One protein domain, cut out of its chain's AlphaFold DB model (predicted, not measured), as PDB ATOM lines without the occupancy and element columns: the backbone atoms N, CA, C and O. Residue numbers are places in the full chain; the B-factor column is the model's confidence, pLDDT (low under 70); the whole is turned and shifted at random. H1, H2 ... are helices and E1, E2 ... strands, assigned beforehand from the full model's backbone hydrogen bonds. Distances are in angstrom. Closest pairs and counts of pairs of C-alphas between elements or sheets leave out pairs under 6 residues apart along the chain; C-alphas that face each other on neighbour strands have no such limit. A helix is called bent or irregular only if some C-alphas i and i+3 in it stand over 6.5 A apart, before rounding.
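What this domain is: This is residues 111 to 212 of the 488 residues of an uncharacterized protein of Tritrichomonas foetus (UniProt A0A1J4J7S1). A strongly twisted sheet of four strands, E1 to E4, has one long helix, H1, lying slantwise over one of its faces. A small hairpin, E5 and E6, juts away from this body, with residues 162 to 167 sticking out, and at the far end of the domain the loop of residues 182 to 187 sticks out too. The printed part has 102 residues with six named strands followed by one named helix; the large sheet has the order E1, E2, E3, E4 and is antiparallel, and the class is mixed, helices and strands. The whole is compact, with a radius of gyration of the C-alphas of 14.5 A and spans of 45 by 31 by 24 A.

Where its parts are: Find C-alpha 119 at (77.184, -33.789, 55.988); there E1 begins and runs 16.9 A through residues 119 to 124. E2 follows at residues 135 to 139, 13.3 A long. Next come E3, residues 144 to 149, 15.2 A, and E4, residues 152 to 157, 16.5 A. Look for the short strands E5, residues 161 to 163, and E6, residues 166 to 168. H1, residues 189 to 212, starts at C-alpha 189 at (74.061, -31.933, 35.524) and ends 30.7 A away at C-alpha 212 at (76.109, -27.417, 65.806).

How they stand to each other: Begin with the sheet, a meander, each strand the antiparallel neighbour of the one before, with E1 and E4 as edge strands. In the hairpin of E1 and E2, N 121 and O 137 are 2.8 A apart, within hydrogen-bond range. Between E2 and E3, look at N 146 and O 138, 2.7 A; between E3 and E4, at N 145 and O 156, 2.8 A. Residues 123 to 124 of E1 also pair, antiparallel, with residues 177 to 178. H1 is on the sheet at a height of 9.6 A, making two layers, a helix on one face of a sheet. It lies over E1, and only just over E2 and E3, on each of which 3 of its C-alphas fall. On the local plane its line stands at 38 degrees to E1, slantwise to the strands. H1 is irregular, with C-alphas 206 and 209 7.6 A apart, and has a kink of 68 degrees near residue 206; 13 of its 20 O i to N i+4 pairs are within hydrogen-bond range. In the hairpin of E5 and E6, N 168 and O 161 are 2.8 A apart; E5 is apart from E4 and H1.

The domain as a whole: The two C-alphas farthest apart, those of Gly 164 and Asp 184, are 48.4 A from each other. The printed part has no cut, and the link from E6 to H1, 20 residues, is long. The mean pLDDT of the printed part is 73.3; confidence is low, under 70, at residues 126 to 131, 162 to 175 and 178 to 195.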
ATOM      1  N   ALA A 111      89.152 -33.148  69.088       87.69
ATOM      2  CA  ALA A 111      89.252 -34.501  68.539       87.69
ATOM      3  C   ALA A 111      87.883 -35.158  68.274       87.69
ATOM      4  O   ALA A 111      87.772 -35.966  67.362       87.69
ATOM      5  N   VAL A 112      86.851 -34.815  69.054       88.38
ATOM      6  CA  VAL A 112      85.490 -35.322  68.844       88.38
ATOM      7  C   VAL A 112      84.812 -34.505  67.753       88.38
ATOM      8  O   VAL A 112      84.438 -35.067  66.731       88.38
ATOM      9  N   LEU A 113      84.732 -33.180  67.905       89.50
ATOM     10  CA  LEU A 113      84.009 -32.327  66.957       89.50
ATOM     11  C   LEU A 113      84.579 -32.407  65.534       89.50
ATOM     12  O   LEU A 113      83.817 -32.470  64.577       89.50
ATOM     13  N   SER A 114      85.903 -32.483  65.383       88.62
ATOM     14  CA  SER A 114      86.551 -32.619  64.067       88.62
ATOM     15  C   SER A 114      86.363 -33.990  63.403       88.62
ATOM     16  O   SER A 114      86.601 -34.123  62.201       88.62
ATOM     17  N   SER A 115      85.945 -35.005  64.169       87.12
ATOM     18  CA  SER A 115      85.679 -36.361  63.668       87.12
ATOM     19  C   SER A 115      84.231 -36.575  63.223       87.12
ATOM     20  O   SER A 115      83.925 -37.578  62.585       87.12
ATOM     21  N   ILE A 116      83.334 -35.643  63.550       88.50
ATOM     22  CA  ILE A 116      81.929 -35.725  63.155       88.50
ATOM     23  C   ILE A 116      81.818 -35.403  61.668       88.50
ATOM     24  O   ILE A 116      82.458 -34.476  61.186       88.50
ATOM     25  N   SER A 117      80.960 -36.131  60.960       87.88
ATOM     26  CA  SER A 117      80.518 -35.772  59.612       87.88
ATOM     27  C   SER A 117      79.051 -35.351  59.676       87.88
ATOM     28  O   SER A 117      78.168 -36.201  59.597       87.88
ATOM     29  N   LEU A 118      78.792 -34.044  59.804       84.94
ATOM     30  CA  LEU A 118      77.430 -33.485  59.794       84.94
ATOM     31  C   LEU A 118      76.766 -33.664  58.424       84.94
ATOM     32  O   LEU A 118      75.573 -33.924  58.321       84.94
ATOM     33  N   PHE A 119      77.562 -33.528  57.369       81.31
ATOM     34  CA  PHE A 119      77.184 -33.789  55.988       81.31
ATOM     35  C   PHE A 119      78.443 -34.189  55.216       81.31
ATOM     36  O   PHE A 119      79.542 -33.756  55.551       81.31
ATOM     37  N   SER A 120      78.280 -35.010  54.185       82.94
ATOM     38  CA  SER A 120      79.365 -35.551  53.373       82.94
ATOM     39  C   SER A 120      79.112 -35.274  51.894       82.94
ATOM     40  O   SER A 120      77.982 -35.357  51.421       82.94
ATOM     41  N   THR A 121      80.170 -34.969  51.151       79.50
ATOM     42  CA  THR A 121      80.134 -34.700  49.711       79.50
ATOM     43  C   THR A 121      81.442 -35.115  49.049       79.50
ATOM     44  O   THR A 121      82.380 -35.561  49.706       79.50
ATOM     45  N   ARG A 122      81.513 -35.006  47.727       80.50
ATOM     46  CA  ARG A 122      82.713 -35.312  46.951       80.50
ATOM     47  C   ARG A 122      83.194 -34.062  46.235       80.50
ATOM     48  O   ARG A 122      82.385 -33.322  45.674       80.50
ATOM     49  N   VAL A 123      84.505 -33.840  46.247       78.44
ATOM     50  CA  VAL A 123      85.141 -32.671  45.630       78.44
ATOM     51  C   VAL A 123      86.344 -33.067  44.774       78.44
ATOM     52  O   VAL A 123      87.066 -34.017  45.079       78.44
ATOM     53  N   TYR A 124      86.582 -32.322  43.701       75.62
ATOM     54  CA  TYR A 124      87.843 -32.298  42.970       75.62
ATOM     55  C   TYR A 124      88.712 -31.148  43.479       75.62
ATOM     56  O   TYR A 124      88.198 -30.083  43.811       75.62
ATOM     57  N   LEU A 125      90.027 -31.368  43.499       72.81
ATOM     58  CA  LEU A 125      91.036 -30.418  43.994       72.81
ATOM     59  C   LEU A 125      92.009 -29.977  42.893       72.81
ATOM     60  O   LEU A 125      93.100 -29.482  43.162       72.81
ATOM     61  N   HIS A 126      91.622 -30.211  41.640       68.44
ATOM     62  CA  HIS A 126      92.442 -29.995  40.454       68.44
ATOM     63  C   HIS A 126      91.665 -29.193  39.411       68.44
ATOM     64  O   HIS A 126      90.431 -29.168  39.437       68.44
ATOM     65  N   ASP A 127      92.391 -28.591  38.468       62.78
ATOM     66  CA  ASP A 127      91.824 -27.859  37.331       62.78
ATOM     67  C   ASP A 127      90.827 -28.726  36.532       62.78
ATOM     68  O   ASP A 127      90.931 -29.953  36.502       62.78
ATOM     69  N   ASN A 128      89.862 -28.089  35.868       63.50
ATOM     70  CA  ASN A 128      88.810 -28.700  35.046       63.50
ATOM     71  C   ASN A 128      89.342 -29.649  33.967       63.50
ATOM     72  O   ASN A 128      88.622 -30.544  33.532       63.50
ATOM     73  N   LYS A 129      90.600 -29.464  33.563       61.88
ATOM     74  CA  LYS A 129      91.297 -30.279  32.562       61.88
ATOM     75  C   LYS A 129      91.763 -31.637  33.098       61.88
ATOM     76  O   LYS A 129      92.104 -32.510  32.307       61.88
ATOM     77  N   LEU A 130      91.788 -31.819  34.420       59.91
ATOM     78  CA  LEU A 130      92.179 -33.055  35.090       59.91
ATOM     79  C   LEU A 130      90.951 -33.691  35.756       59.91
ATOM     80  O   LEU A 130      90.179 -33.026  36.452       59.91
ATOM     81  N   SER A 131      90.782 -35.000  35.559       62.69
ATOM     82  CA  SER A 131      89.664 -35.786  36.111       62.69
ATOM     83  C   SER A 131      90.136 -36.924  37.037       62.69
ATOM     84  O   SER A 131      89.768 -38.078  36.813       62.69
ATOM     85  N   PRO A 132      90.982 -36.659  38.053       70.75
ATOM     86  CA  PRO A 132      91.404 -37.690  39.000       70.75
ATOM     87  C   PRO A 132      90.231 -38.147  39.874       70.75
ATOM     88  O   PRO A 132      89.149 -37.561  39.828       70.75
ATOM     89  N   GLN A 133      90.426 -39.190  40.687       73.94
ATOM     90  CA  GLN A 133      89.373 -39.632  41.600       73.94
ATOM     91  C   GLN A 133      88.938 -38.497  42.549       73.94
ATOM     92  O   GLN A 133      89.778 -37.726  43.026       73.94
ATOM     93  N   PRO A 134      87.630 -38.384  42.832       75.19
ATOM     94  CA  PRO A 134      87.121 -37.449  43.821       75.19
ATOM     95  C   PRO A 134      87.713 -37.675  45.204       75.19
ATOM     96  O   PRO A 134      87.852 -38.819  45.632       75.19
ATOM     97  N   HIS A 135      87.908 -36.596  45.950       79.81
ATOM     98  CA  HIS A 135      88.157 -36.684  47.381       79.81
ATOM     99  C   HIS A 135      86.826 -36.627  48.129       79.81
ATOM    100  O   HIS A 135      85.948 -35.822  47.802       79.81
ATOM    101  N   GLN A 136      86.675 -37.479  49.141       84.44
ATOM    102  CA  GLN A 136      85.577 -37.352  50.088       84.44
ATOM    103  C   GLN A 136      85.830 -36.109  50.948       84.44
ATOM    104  O   GLN A 136      86.887 -35.973  51.568       84.44
ATOM    105  N   ALA A 137      84.854 -35.212  50.975       86.62
ATOM    106  CA  ALA A 137      84.818 -34.059  51.853       86.62
ATOM    107  C   ALA A 137      83.636 -34.183  52.814       86.62
ATOM    108  O   ALA A 137      82.627 -34.817  52.504       86.62
ATOM    109  N   TYR A 138      83.738 -33.566  53.978       88.31
ATOM    110  CA  TYR A 138      82.646 -33.543  54.942       88.31
ATOM    111  C   TYR A 138      82.637 -32.234  55.718       88.31
ATOM    112  O   TYR A 138      83.645 -31.540  55.770       88.31
ATOM    113  N   VAL A 139      81.499 -31.882  56.304       87.56
ATOM    114  CA  VAL A 139      81.403 -30.749  57.226       87.56
ATOM    115  C   VAL A 139      81.537 -31.264  58.651       87.56
ATOM    116  O   VAL A 139      80.754 -32.116  59.072       87.56
ATOM    117  N   ASP A 140      82.547 -30.775  59.370       89.94
ATOM    118  CA  ASP A 140      82.833 -31.196  60.741       89.94
ATOM    119  C   ASP A 140      81.978 -30.465  61.793       89.94
ATOM    120  O   ASP A 140      81.195 -29.568  61.484       89.94
ATOM    121  N   GLY A 141      82.125 -30.835  63.067       85.44
ATOM    122  CA  GLY A 141      81.418 -30.218  64.196       85.44
ATOM    123  C   GLY A 141      81.799 -28.758  64.475       85.44
ATOM    124  O   GLY A 141      81.069 -28.065  65.184       85.44
ATOM    125  N   TYR A 142      82.892 -28.250  63.898       87.44
ATOM    126  CA  TYR A 142      83.212 -26.813  63.879       87.44
ATOM    127  C   TYR A 142      82.541 -26.081  62.718       87.44
ATOM    128  O   TYR A 142      82.623 -24.856  62.638       87.44
ATOM    129  N   PHE A 143      81.836 -26.828  61.870       88.88
ATOM    130  CA  PHE A 143      81.238 -26.357  60.639       88.88
ATOM    131  C   PHE A 143      82.296 -25.903  59.621       88.88
ATOM    132  O   PHE A 143      82.121 -24.916  58.906       88.88
ATOM    133  N   ASN A 144      83.416 -26.632  59.557       88.38
ATOM    134  CA  ASN A 144      84.404 -26.507  58.492       88.38
ATOM    135  C   ASN A 144      84.142 -27.555  57.413       88.38
ATOM    136  O   ASN A 144      83.896 -28.713  57.741       88.38
ATOM    137  N   LEU A 145      84.297 -27.196  56.139       88.12
ATOM    138  CA  LEU A 145      84.474 -28.177  55.075       88.12
ATOM    139  C   LEU A 145      85.876 -28.776  55.188       88.12
ATOM    140  O   LEU A 145      86.885 -28.083  55.053       88.12
ATOM    141  N   VAL A 146      85.927 -30.074  55.435       89.12
ATOM    142  CA  VAL A 146      87.139 -30.852  55.639       89.12
ATOM    143  C   VAL A 146      87.409 -31.697  54.408       89.12
ATOM    144  O   VAL A 146      86.526 -32.415  53.941       89.12
ATOM    145  N   VAL A 147      88.638 -31.633  53.901       87.44
ATOM    146  CA  VAL A 147      89.094 -32.433  52.761       87.44
ATOM    147  C   VAL A 147      90.391 -33.149  53.127       87.44
ATOM    148  O   VAL A 147      91.376 -32.511  53.510       87.44
ATOM    149  N   SER A 148      90.390 -34.479  53.014       81.44
ATOM    150  CA  SER A 148      91.581 -35.299  53.259       81.44
ATOM    151  C   SER A 148      92.504 -35.266  52.041       81.44
ATOM    152  O   SER A 148      92.068 -35.545  50.929       81.44
ATOM    153  N   MET A 149      93.776 -34.954  52.266       78.06
ATOM    154  CA  MET A 149      94.846 -34.831  51.275       78.06
ATOM    155  C   MET A 149      96.003 -35.757  51.664       78.06
ATOM    156  O   MET A 149      97.032 -35.311  52.177       78.06
ATOM    157  N   GLY A 150      95.813 -37.067  51.482       74.62
ATOM    158  CA  GLY A 150      96.746 -38.076  51.993       74.62
ATOM    159  C   GLY A 150      96.791 -38.060  53.524       74.62
ATOM    160  O   GLY A 150      95.752 -38.208  54.161       74.62
ATOM    161  N   GLU A 151      97.977 -37.848  54.105       74.31
ATOM    162  CA  GLU A 151      98.173 -37.716  55.561       74.31
ATOM    163  C   GLU A 151      97.744 -36.345  56.120       74.31
ATOM    164  O   GLU A 151      97.599 -36.180  57.331       74.31
ATOM    165  N   ASN A 152      97.517 -35.357  55.249       78.44
ATOM    166  CA  ASN A 152      97.117 -34.011  55.645       78.44
ATOM    167  C   ASN A 152      95.604 -33.822  55.551       78.44
ATOM    168  O   ASN A 152      94.925 -34.428  54.725       78.44
ATOM    169  N   VAL A 153      95.071 -32.915  56.366       83.94
ATOM    170  CA  VAL A 153      93.653 -32.546  56.350       83.94
ATOM    171  C   VAL A 153      93.541 -31.037  56.214       83.94
ATOM    172  O   VAL A 153      94.021 -30.298  57.074       83.94
ATOM    173  N   VAL A 154      92.880 -30.580  55.152       85.75
ATOM    174  CA  VAL A 154      92.602 -29.157  54.935       85.75
ATOM    175  C   VAL A 154      91.201 -28.843  55.447       85.75
ATOM    176  O   VAL A 154      90.265 -29.598  55.187       85.75
ATOM    177  N   ARG A 155      91.057 -27.747  56.199       87.44
ATOM    178  CA  ARG A 155      89.783 -27.298  56.778       87.44
ATOM    179  C   ARG A 155      89.464 -25.890  56.299       87.44
ATOM    180  O   ARG A 155      90.277 -24.989  56.480       87.44
ATOM    181  N   PHE A 156      88.278 -25.713  55.735       86.19
ATOM    182  CA  PHE A 156      87.769 -24.426  55.281       86.19
ATOM    183  C   PHE A 156      86.579 -24.019  56.152       86.19
ATOM    184  O   PHE A 156      85.572 -24.728  56.131       86.19
ATOM    185  N   PRO A 157      86.657 -22.923  56.924       86.62
ATOM    186  CA  PRO A 157      85.525 -22.480  57.730       86.62
ATOM    187  C   PRO A 157      84.348 -22.114  56.828       86.62
ATOM    188  O   PRO A 157      84.534 -21.406  55.846       86.62
ATOM    189  N   LEU A 158      83.145 -22.605  57.142       85.38
ATOM    190  CA  LEU A 158      81.927 -22.266  56.391       85.38
ATOM    191  C   LEU A 158      81.066 -21.222  57.100       85.38
ATOM    192  O   LEU A 158      80.202 -20.612  56.473       85.38
ATOM    193  N   LEU A 159      81.283 -21.008  58.398       84.88
ATOM    194  CA  LEU A 159      80.561 -19.986  59.142       84.88
ATOM    195  C   LEU A 159      81.232 -18.619  58.972       84.88
ATOM    196  O   LEU A 159      82.458 -18.527  59.050       84.88
ATOM    197  N   PRO A 160      80.444 -17.553  58.781       76.56
ATOM    198  CA  PRO A 160      80.966 -16.199  58.736       76.56
ATOM    199  C   PRO A 160      81.587 -15.793  60.079       76.56
ATOM    200  O   PRO A 160      81.072 -16.093  61.163       76.56
ATOM    201  N   GLU A 161      82.706 -15.076  59.996       72.25
ATOM    202  CA  GLU A 161      83.393 -14.488  61.147       72.25
ATOM    203  C   GLU A 161      83.263 -12.966  61.125       72.25
ATOM    204  O   GLU A 161      83.270 -12.339  60.068       72.25
ATOM    205  N   MET A 162      83.164 -12.369  62.312       66.50
ATOM    206  CA  MET A 162      83.312 -10.928  62.493       66.50
ATOM    207  C   MET A 162      84.803 -10.619  62.620       66.50
ATOM    208  O   MET A 162      85.432 -11.022  63.598       66.50
ATOM    209  N   LYS A 163      85.375  -9.894  61.656       65.44
ATOM    210  CA  LYS A 163      86.749  -9.374  61.725       65.44
ATOM    211  C   LYS A 163      86.710  -7.856  61.611       65.44
ATOM    212  O   LYS A 163      86.223  -7.320  60.622       65.44
ATOM    213  N   GLY A 164      87.178  -7.161  62.650       59.53
ATOM    214  CA  GLY A 164      87.197  -5.691  62.681       59.53
ATOM    215  C   GLY A 164      85.814  -5.034  62.570       59.53
ATOM    216  O   GLY A 164      85.705  -3.949  62.012       59.53
ATOM    217  N   GLY A 165      84.752  -5.699  63.041       63.44
ATOM    218  CA  GLY A 165      83.370  -5.203  62.947       63.44
ATOM    219  C   GLY A 165      82.681  -5.449  61.599       63.44
ATOM    220  O   GLY A 165      81.515  -5.094  61.450       63.44
ATOM    221  N   GLN A 166      83.358  -6.079  60.632       64.44
ATOM    222  CA  GLN A 166      82.756  -6.516  59.373       64.44
ATOM    223  C   GLN A 166      82.600  -8.035  59.332       64.44
ATOM    224  O   GLN A 166      83.477  -8.795  59.750       64.44
ATOM    225  N   MET A 167      81.461  -8.474  58.804       66.50
ATOM    226  CA  MET A 167      81.164  -9.881  58.592       66.50
ATOM    227  C   MET A 167      81.903 -10.356  57.339       66.50
ATOM    228  O   MET A 167      81.531 -10.024  56.216       66.50
ATOM    229  N   THR A 168      82.974 -11.121  57.527       68.06
ATOM    230  CA  THR A 168      83.709 -11.731  56.420       68.06
ATOM    231  C   THR A 168      83.056 -13.056  56.063       68.06
ATOM    232  O   THR A 168      83.035 -13.987  56.874       68.06
ATOM    233  N   THR A 169      82.514 -13.145  54.850       66.12
ATOM    234  CA  THR A 169      82.055 -14.414  54.286       66.12
ATOM    235  C   THR A 169      83.267 -15.273  53.938       66.12
ATOM    236  O   THR A 169      84.196 -14.767  53.301       66.12
ATOM    237  N   PRO A 170      83.289 -16.554  54.331       66.44
ATOM    238  CA  PRO A 170      84.405 -17.424  54.006       66.44
ATOM    239  C   PRO A 170      84.544 -17.584  52.490       66.44
ATOM    240  O   PRO A 170      83.566 -17.844  51.790       66.44
ATOM    241  N   SER A 171      85.765 -17.412  51.982       63.59
ATOM    242  CA  SER A 171      86.105 -17.626  50.576       63.59
ATOM    243  C   SER A 171      86.846 -18.949  50.413       63.59
ATOM    244  O   SER A 171      87.719 -19.308  51.205       63.59
ATOM    245  N   MET A 172      86.479 -19.699  49.377       63.69
ATOM    246  CA  MET A 172      87.144 -20.953  49.046       63.69
ATOM    247  C   MET A 172      88.288 -20.721  48.064       63.69
ATOM    248  O   MET A 172      88.184 -19.850  47.195       63.69
ATOM    249  N   PRO A 173      89.349 -21.544  48.119       65.75
ATOM    250  CA  PRO A 173      90.304 -21.603  47.032       65.75
ATOM    251  C   PRO A 173      89.587 -22.001  45.732       65.75
ATOM    252  O   PRO A 173      88.814 -22.965  45.740       65.75
ATOM    253  N   PRO A 174      89.883 -21.345  44.597       63.69
ATOM    254  CA  PRO A 174      89.245 -21.631  43.307       63.69
ATOM    255  C   PRO A 174      89.491 -23.061  42.790       63.69
ATOM    256  O   PRO A 174      88.861 -23.490  41.830       63.69
ATOM    257  N   ALA A 175      90.391 -23.816  43.426       65.06
ATOM    258  CA  ALA A 175      90.723 -25.190  43.070       65.06
ATOM    259  C   ALA A 175      89.683 -26.242  43.516       65.06
ATOM    260  O   ALA A 175      89.765 -27.384  43.062       65.06
ATOM    261  N   ILE A 176      88.731 -25.901  44.396       70.88
ATOM    262  CA  ILE A 176      87.763 -26.866  44.950       70.88
ATOM    263  C   ILE A 176      86.478 -26.874  44.123       70.88
ATOM    264  O   ILE A 176      85.777 -25.869  44.043       70.88
ATOM    265  N   ARG A 177      86.143 -28.030  43.541       72.38
ATOM    266  CA  ARG A 177      84.958 -28.218  42.684       72.38
ATOM    267  C   ARG A 177      84.085 -29.356  43.208       72.38
ATOM    268  O   ARG A 177      84.599 -30.444  43.430       72.38
ATOM    269  N   PHE A 178      82.784 -29.141  43.396       69.06
ATOM    270  CA  PHE A 178      81.861 -30.151  43.944       69.06
ATOM    271  C   PHE A 178      81.373 -31.131  42.877       69.06
ATOM    272  O   PHE A 178      81.253 -30.780  41.704       69.06
ATOM    273  N   ILE A 179      81.067 -32.361  43.292       65.69
ATOM    274  CA  ILE A 179      80.624 -33.429  42.394       65.69
ATOM    275  C   ILE A 179      79.133 -33.715  42.548       65.69
ATOM    276  O   ILE A 179      78.675 -34.121  43.611       65.69
ATOM    277  N   GLY A 180      78.433 -33.610  41.417       52.72
ATOM    278  CA  GLY A 180      77.117 -34.185  41.112       52.72
ATOM    279  C   GLY A 180      77.132 -34.876  39.736       52.72
ATOM    280  O   GLY A 180      76.186 -34.756  38.964       52.72
ATOM    281  N   ALA A 181      78.253 -35.532  39.404       44.03
ATOM    282  CA  ALA A 181      78.610 -36.004  38.067       44.03
ATOM    283  C   ALA A 181      78.389 -37.523  37.865       44.03
ATOM    284  O   ALA A 181      79.025 -38.333  38.538       44.03
ATOM    285  N   ARG A 182      77.571 -37.844  36.844       37.25
ATOM    286  CA  ARG A 182      77.253 -39.137  36.185       37.25
ATOM    287  C   ARG A 182      76.145 -40.026  36.780       37.25
ATOM    288  O   ARG A 182      76.409 -40.921  37.575       37.25
ATOM    289  N   SER A 183      74.953 -39.907  36.196       35.34
ATOM    290  CA  SER A 183      74.407 -40.949  35.307       35.34
ATOM    291  C   SER A 183      73.870 -40.265  34.045       35.34
ATOM    292  O   SER A 183      73.392 -39.137  34.116       35.34
ATOM    293  N   ASP A 184      74.048 -40.900  32.895       39.69
ATOM    294  CA  ASP A 184      73.948 -40.319  31.555       39.69
ATOM    295  C   ASP A 184      72.586 -39.665  31.242       39.69
ATOM    296  O   ASP A 184      71.633 -40.370  30.926       39.69
ATOM    297  N   GLN A 185      72.503 -38.329  31.306       39.91
ATOM    298  CA  GLN A 185      71.581 -37.461  30.545       39.91
ATOM    299  C   GLN A 185      71.942 -35.981  30.796       39.91
ATOM    300  O   GLN A 185      72.146 -35.553  31.929       39.91
ATOM    301  N   ALA A 186      72.133 -35.215  29.721       41.81
ATOM    302  CA  ALA A 186      73.087 -34.104  29.663       41.81
ATOM    303  C   ALA A 186      72.553 -32.687  29.962       41.81
ATOM    304  O   ALA A 186      73.325 -31.747  29.806       41.81
ATOM    305  N   ASP A 187      71.329 -32.499  30.465       44.41
ATOM    306  CA  ASP A 187      70.780 -31.138  30.669       44.41
ATOM    307  C   ASP A 187      70.497 -30.751  32.144       44.41
ATOM    308  O   ASP A 187      70.329 -29.573  32.454       44.41
ATOM    309  N   GLU A 188      70.569 -31.689  33.103       46.72
ATOM    310  CA  GLU A 188      70.347 -31.429  34.550       46.72
ATOM    311  C   GLU A 188      71.636 -31.430  35.412       46.72
ATOM    312  O   GLU A 188      71.609 -31.263  36.634       46.72
ATOM    313  N   VAL A 189      72.807 -31.628  34.800       46.84
ATOM    314  CA  VAL A 189      74.061 -31.933  35.524       46.84
ATOM    315  C   VAL A 189      74.816 -30.679  35.979       46.84
ATOM    316  O   VAL A 189      75.452 -30.684  37.034       46.84
ATOM    317  N   ASN A 190      74.697 -29.566  35.251       50.00
ATOM    318  CA  ASN A 190      75.221 -28.280  35.728       50.00
ATOM    319  C   ASN A 190      74.424 -27.760  36.931       50.00
ATOM    320  O   ASN A 190      74.998 -27.139  37.823       50.00
ATOM    321  N   THR A 191      73.127 -28.072  37.010       53.91
ATOM    322  CA  THR A 191      72.273 -27.651  38.123       53.91
ATOM    323  C   THR A 191      72.521 -28.462  39.394       53.91
ATOM    324  O   THR A 191      72.376 -27.900  40.471       53.91
ATOM    325  N   SER A 192      72.936 -29.734  39.343       56.28
ATOM    326  CA  SER A 192      73.178 -30.549  40.552       56.28
ATOM    327  C   SER A 192      74.450 -30.144  41.315       56.28
ATOM    328  O   SER A 192      74.403 -29.951  42.530       56.28
ATOM    329  N   ALA A 193      75.573 -29.939  40.619       61.72
ATOM    330  CA  ALA A 193      76.817 -29.469  41.233       61.72
ATOM    331  C   ALA A 193      76.672 -28.033  41.762       61.72
ATOM    332  O   ALA A 193      77.103 -27.747  42.881       61.72
ATOM    333  N   GLN A 194      75.984 -27.164  41.009       66.12
ATOM    334  CA  GLN A 194      75.600 -25.831  41.475       66.12
ATOM    335  C   GLN A 194      74.679 -25.903  42.698       66.12
ATOM    336  O   GLN A 194      74.915 -25.172  43.649       66.12
ATOM    337  N   LYS A 195      73.699 -26.818  42.745       69.44
ATOM    338  CA  LYS A 195      72.826 -27.029  43.917       69.44
ATOM    339  C   LYS A 195      73.605 -27.485  45.151       69.44
ATOM    340  O   LYS A 195      73.334 -26.995  46.240       69.44
ATOM    341  N   VAL A 196      74.575 -28.395  45.013       70.62
ATOM    342  CA  VAL A 196      75.415 -28.843  46.143       70.62
ATOM    343  C   VAL A 196      76.312 -27.707  46.626       70.62
ATOM    344  O   VAL A 196      76.404 -27.471  47.827       70.62
ATOM    345  N   GLN A 197      76.933 -26.972  45.707       73.12
ATOM    346  CA  GLN A 197      77.727 -25.791  46.034       73.12
ATOM    347  C   GLN A 197      76.871 -24.726  46.741       73.12
ATOM    348  O   GLN A 197      77.236 -24.243  47.811       73.12
ATOM    349  N   GLN A 198      75.698 -24.422  46.191       75.12
ATOM    350  CA  GLN A 198      74.730 -23.494  46.767       75.12
ATOM    351  C   GLN A 198      74.265 -23.957  48.152       75.12
ATOM    352  O   GLN A 198      74.176 -23.166  49.091       75.12
ATOM    353  N   PHE A 199      74.016 -25.253  48.325       77.25
ATOM    354  CA  PHE A 199      73.674 -25.805  49.625       77.25
ATOM    355  C   PHE A 199      74.813 -25.597  50.627       77.25
ATOM    356  O   PHE A 199      74.579 -25.021  51.683       77.25
ATOM    357  N   VAL A 200      76.042 -26.002  50.299       75.81
ATOM    358  CA  VAL A 200      77.189 -25.951  51.222       75.81
ATOM    359  C   VAL A 200      77.575 -24.524  51.613       75.81
ATOM    360  O   VAL A 200      77.964 -24.314  52.760       75.81
ATOM    361  N   PHE A 201      77.449 -23.548  50.710       74.00
ATOM    362  CA  PHE A 201      77.929 -22.180  50.959       74.00
ATOM    363  C   PHE A 201      76.841 -21.153  51.253       74.00
ATOM    364  O   PHE A 201      77.111 -20.177  51.946       74.00
ATOM    365  N   GLU A 202      75.615 -21.349  50.772       75.12
ATOM    366  CA  GLU A 202      74.539 -20.375  50.983       75.12
ATOM    367  C   GLU A 202      73.480 -20.877  51.958       75.12
ATOM    368  O   GLU A 202      72.890 -20.077  52.680       75.12
ATOM    369  N   THR A 203      73.210 -22.184  51.984       79.44
ATOM    370  CA  THR A 203      72.103 -22.743  52.779       79.44
ATOM    371  C   THR A 203      72.587 -23.292  54.114       79.44
ATOM    372  O   THR A 203      72.102 -22.881  55.164       79.44
ATOM    373  N   ALA A 204      73.586 -24.174  54.096       78.31
ATOM    374  CA  ALA A 204      74.125 -24.831  55.274       78.31
ATOM    375  C   ALA A 204      74.667 -23.828  56.311       78.31
ATOM    376  O   ALA A 204      74.333 -23.993  57.485       78.31
ATOM    377  N   PRO A 205      75.395 -22.749  55.942       80.94
ATOM    378  CA  PRO A 205      75.876 -21.771  56.917       80.94
ATOM    379  C   PRO A 205      74.751 -21.026  57.640       80.94
ATOM    380  O   PRO A 205      74.900 -20.730  58.822       80.94
ATOM    381  N   LYS A 206      73.596 -20.802  56.988       82.25
ATOM    382  CA  LYS A 206      72.419 -20.166  57.617       82.25
ATOM    383  C   LYS A 206      71.848 -21.006  58.756       82.25
ATOM    384  O   LYS A 206      71.322 -20.467  59.722       82.25
ATOM    385  N   THR A 207      71.958 -22.328  58.653       84.25
ATOM    386  CA  THR A 207      71.517 -23.269  59.691       84.25
ATOM    387  C   THR A 207      72.660 -23.790  60.554       84.25
ATOM    388  O   THR A 207      72.409 -24.509  61.517       84.25
ATOM    389  N   GLY A 208      73.912 -23.453  60.237       87.19
ATOM    390  CA  GLY A 208      75.069 -24.189  60.735       87.19
ATOM    391  C   GLY A 208      75.211 -24.148  62.248       87.19
ATOM    392  O   GLY A 208      75.472 -25.174  62.867       87.19
ATOM    393  N   ARG A 209      74.913 -23.005  62.868       90.38
ATOM    394  CA  ARG A 209      74.912 -22.851  64.330       90.38
ATOM    395  C   ARG A 209      73.832 -23.687  65.011       90.38
ATOM    396  O   ARG A 209      74.091 -24.307  66.040       90.38
ATOM    397  N   ARG A 210      72.651 -23.789  64.398       92.31
ATOM    398  CA  ARG A 210      71.570 -24.662  64.879       92.31
ATOM    399  C   ARG A 210      71.966 -26.132  64.737       92.31
ATOM    400  O   ARG A 210      71.789 -26.906  65.671       92.31
ATOM    401  N   THR A 211      72.578 -26.504  63.615       91.19
ATOM    402  CA  THR A 211      73.118 -27.853  63.408       91.19
ATOM    403  C   THR A 211      74.205 -28.189  64.433       91.19
ATOM    404  O   THR A 211      74.197 -29.289  64.978       91.19
ATOM    405  N   GLN A 212      75.101 -27.247  64.754       92.69
ATOM    406  CA  GLN A 212      76.109 -27.417  65.806       92.69
ATOM    407  C   GLN A 212      75.467 -27.637  67.179       92.69
ATOM    408  O   GLN A 212      75.858 -28.571  67.874       92.69
TER     409      GLN A 212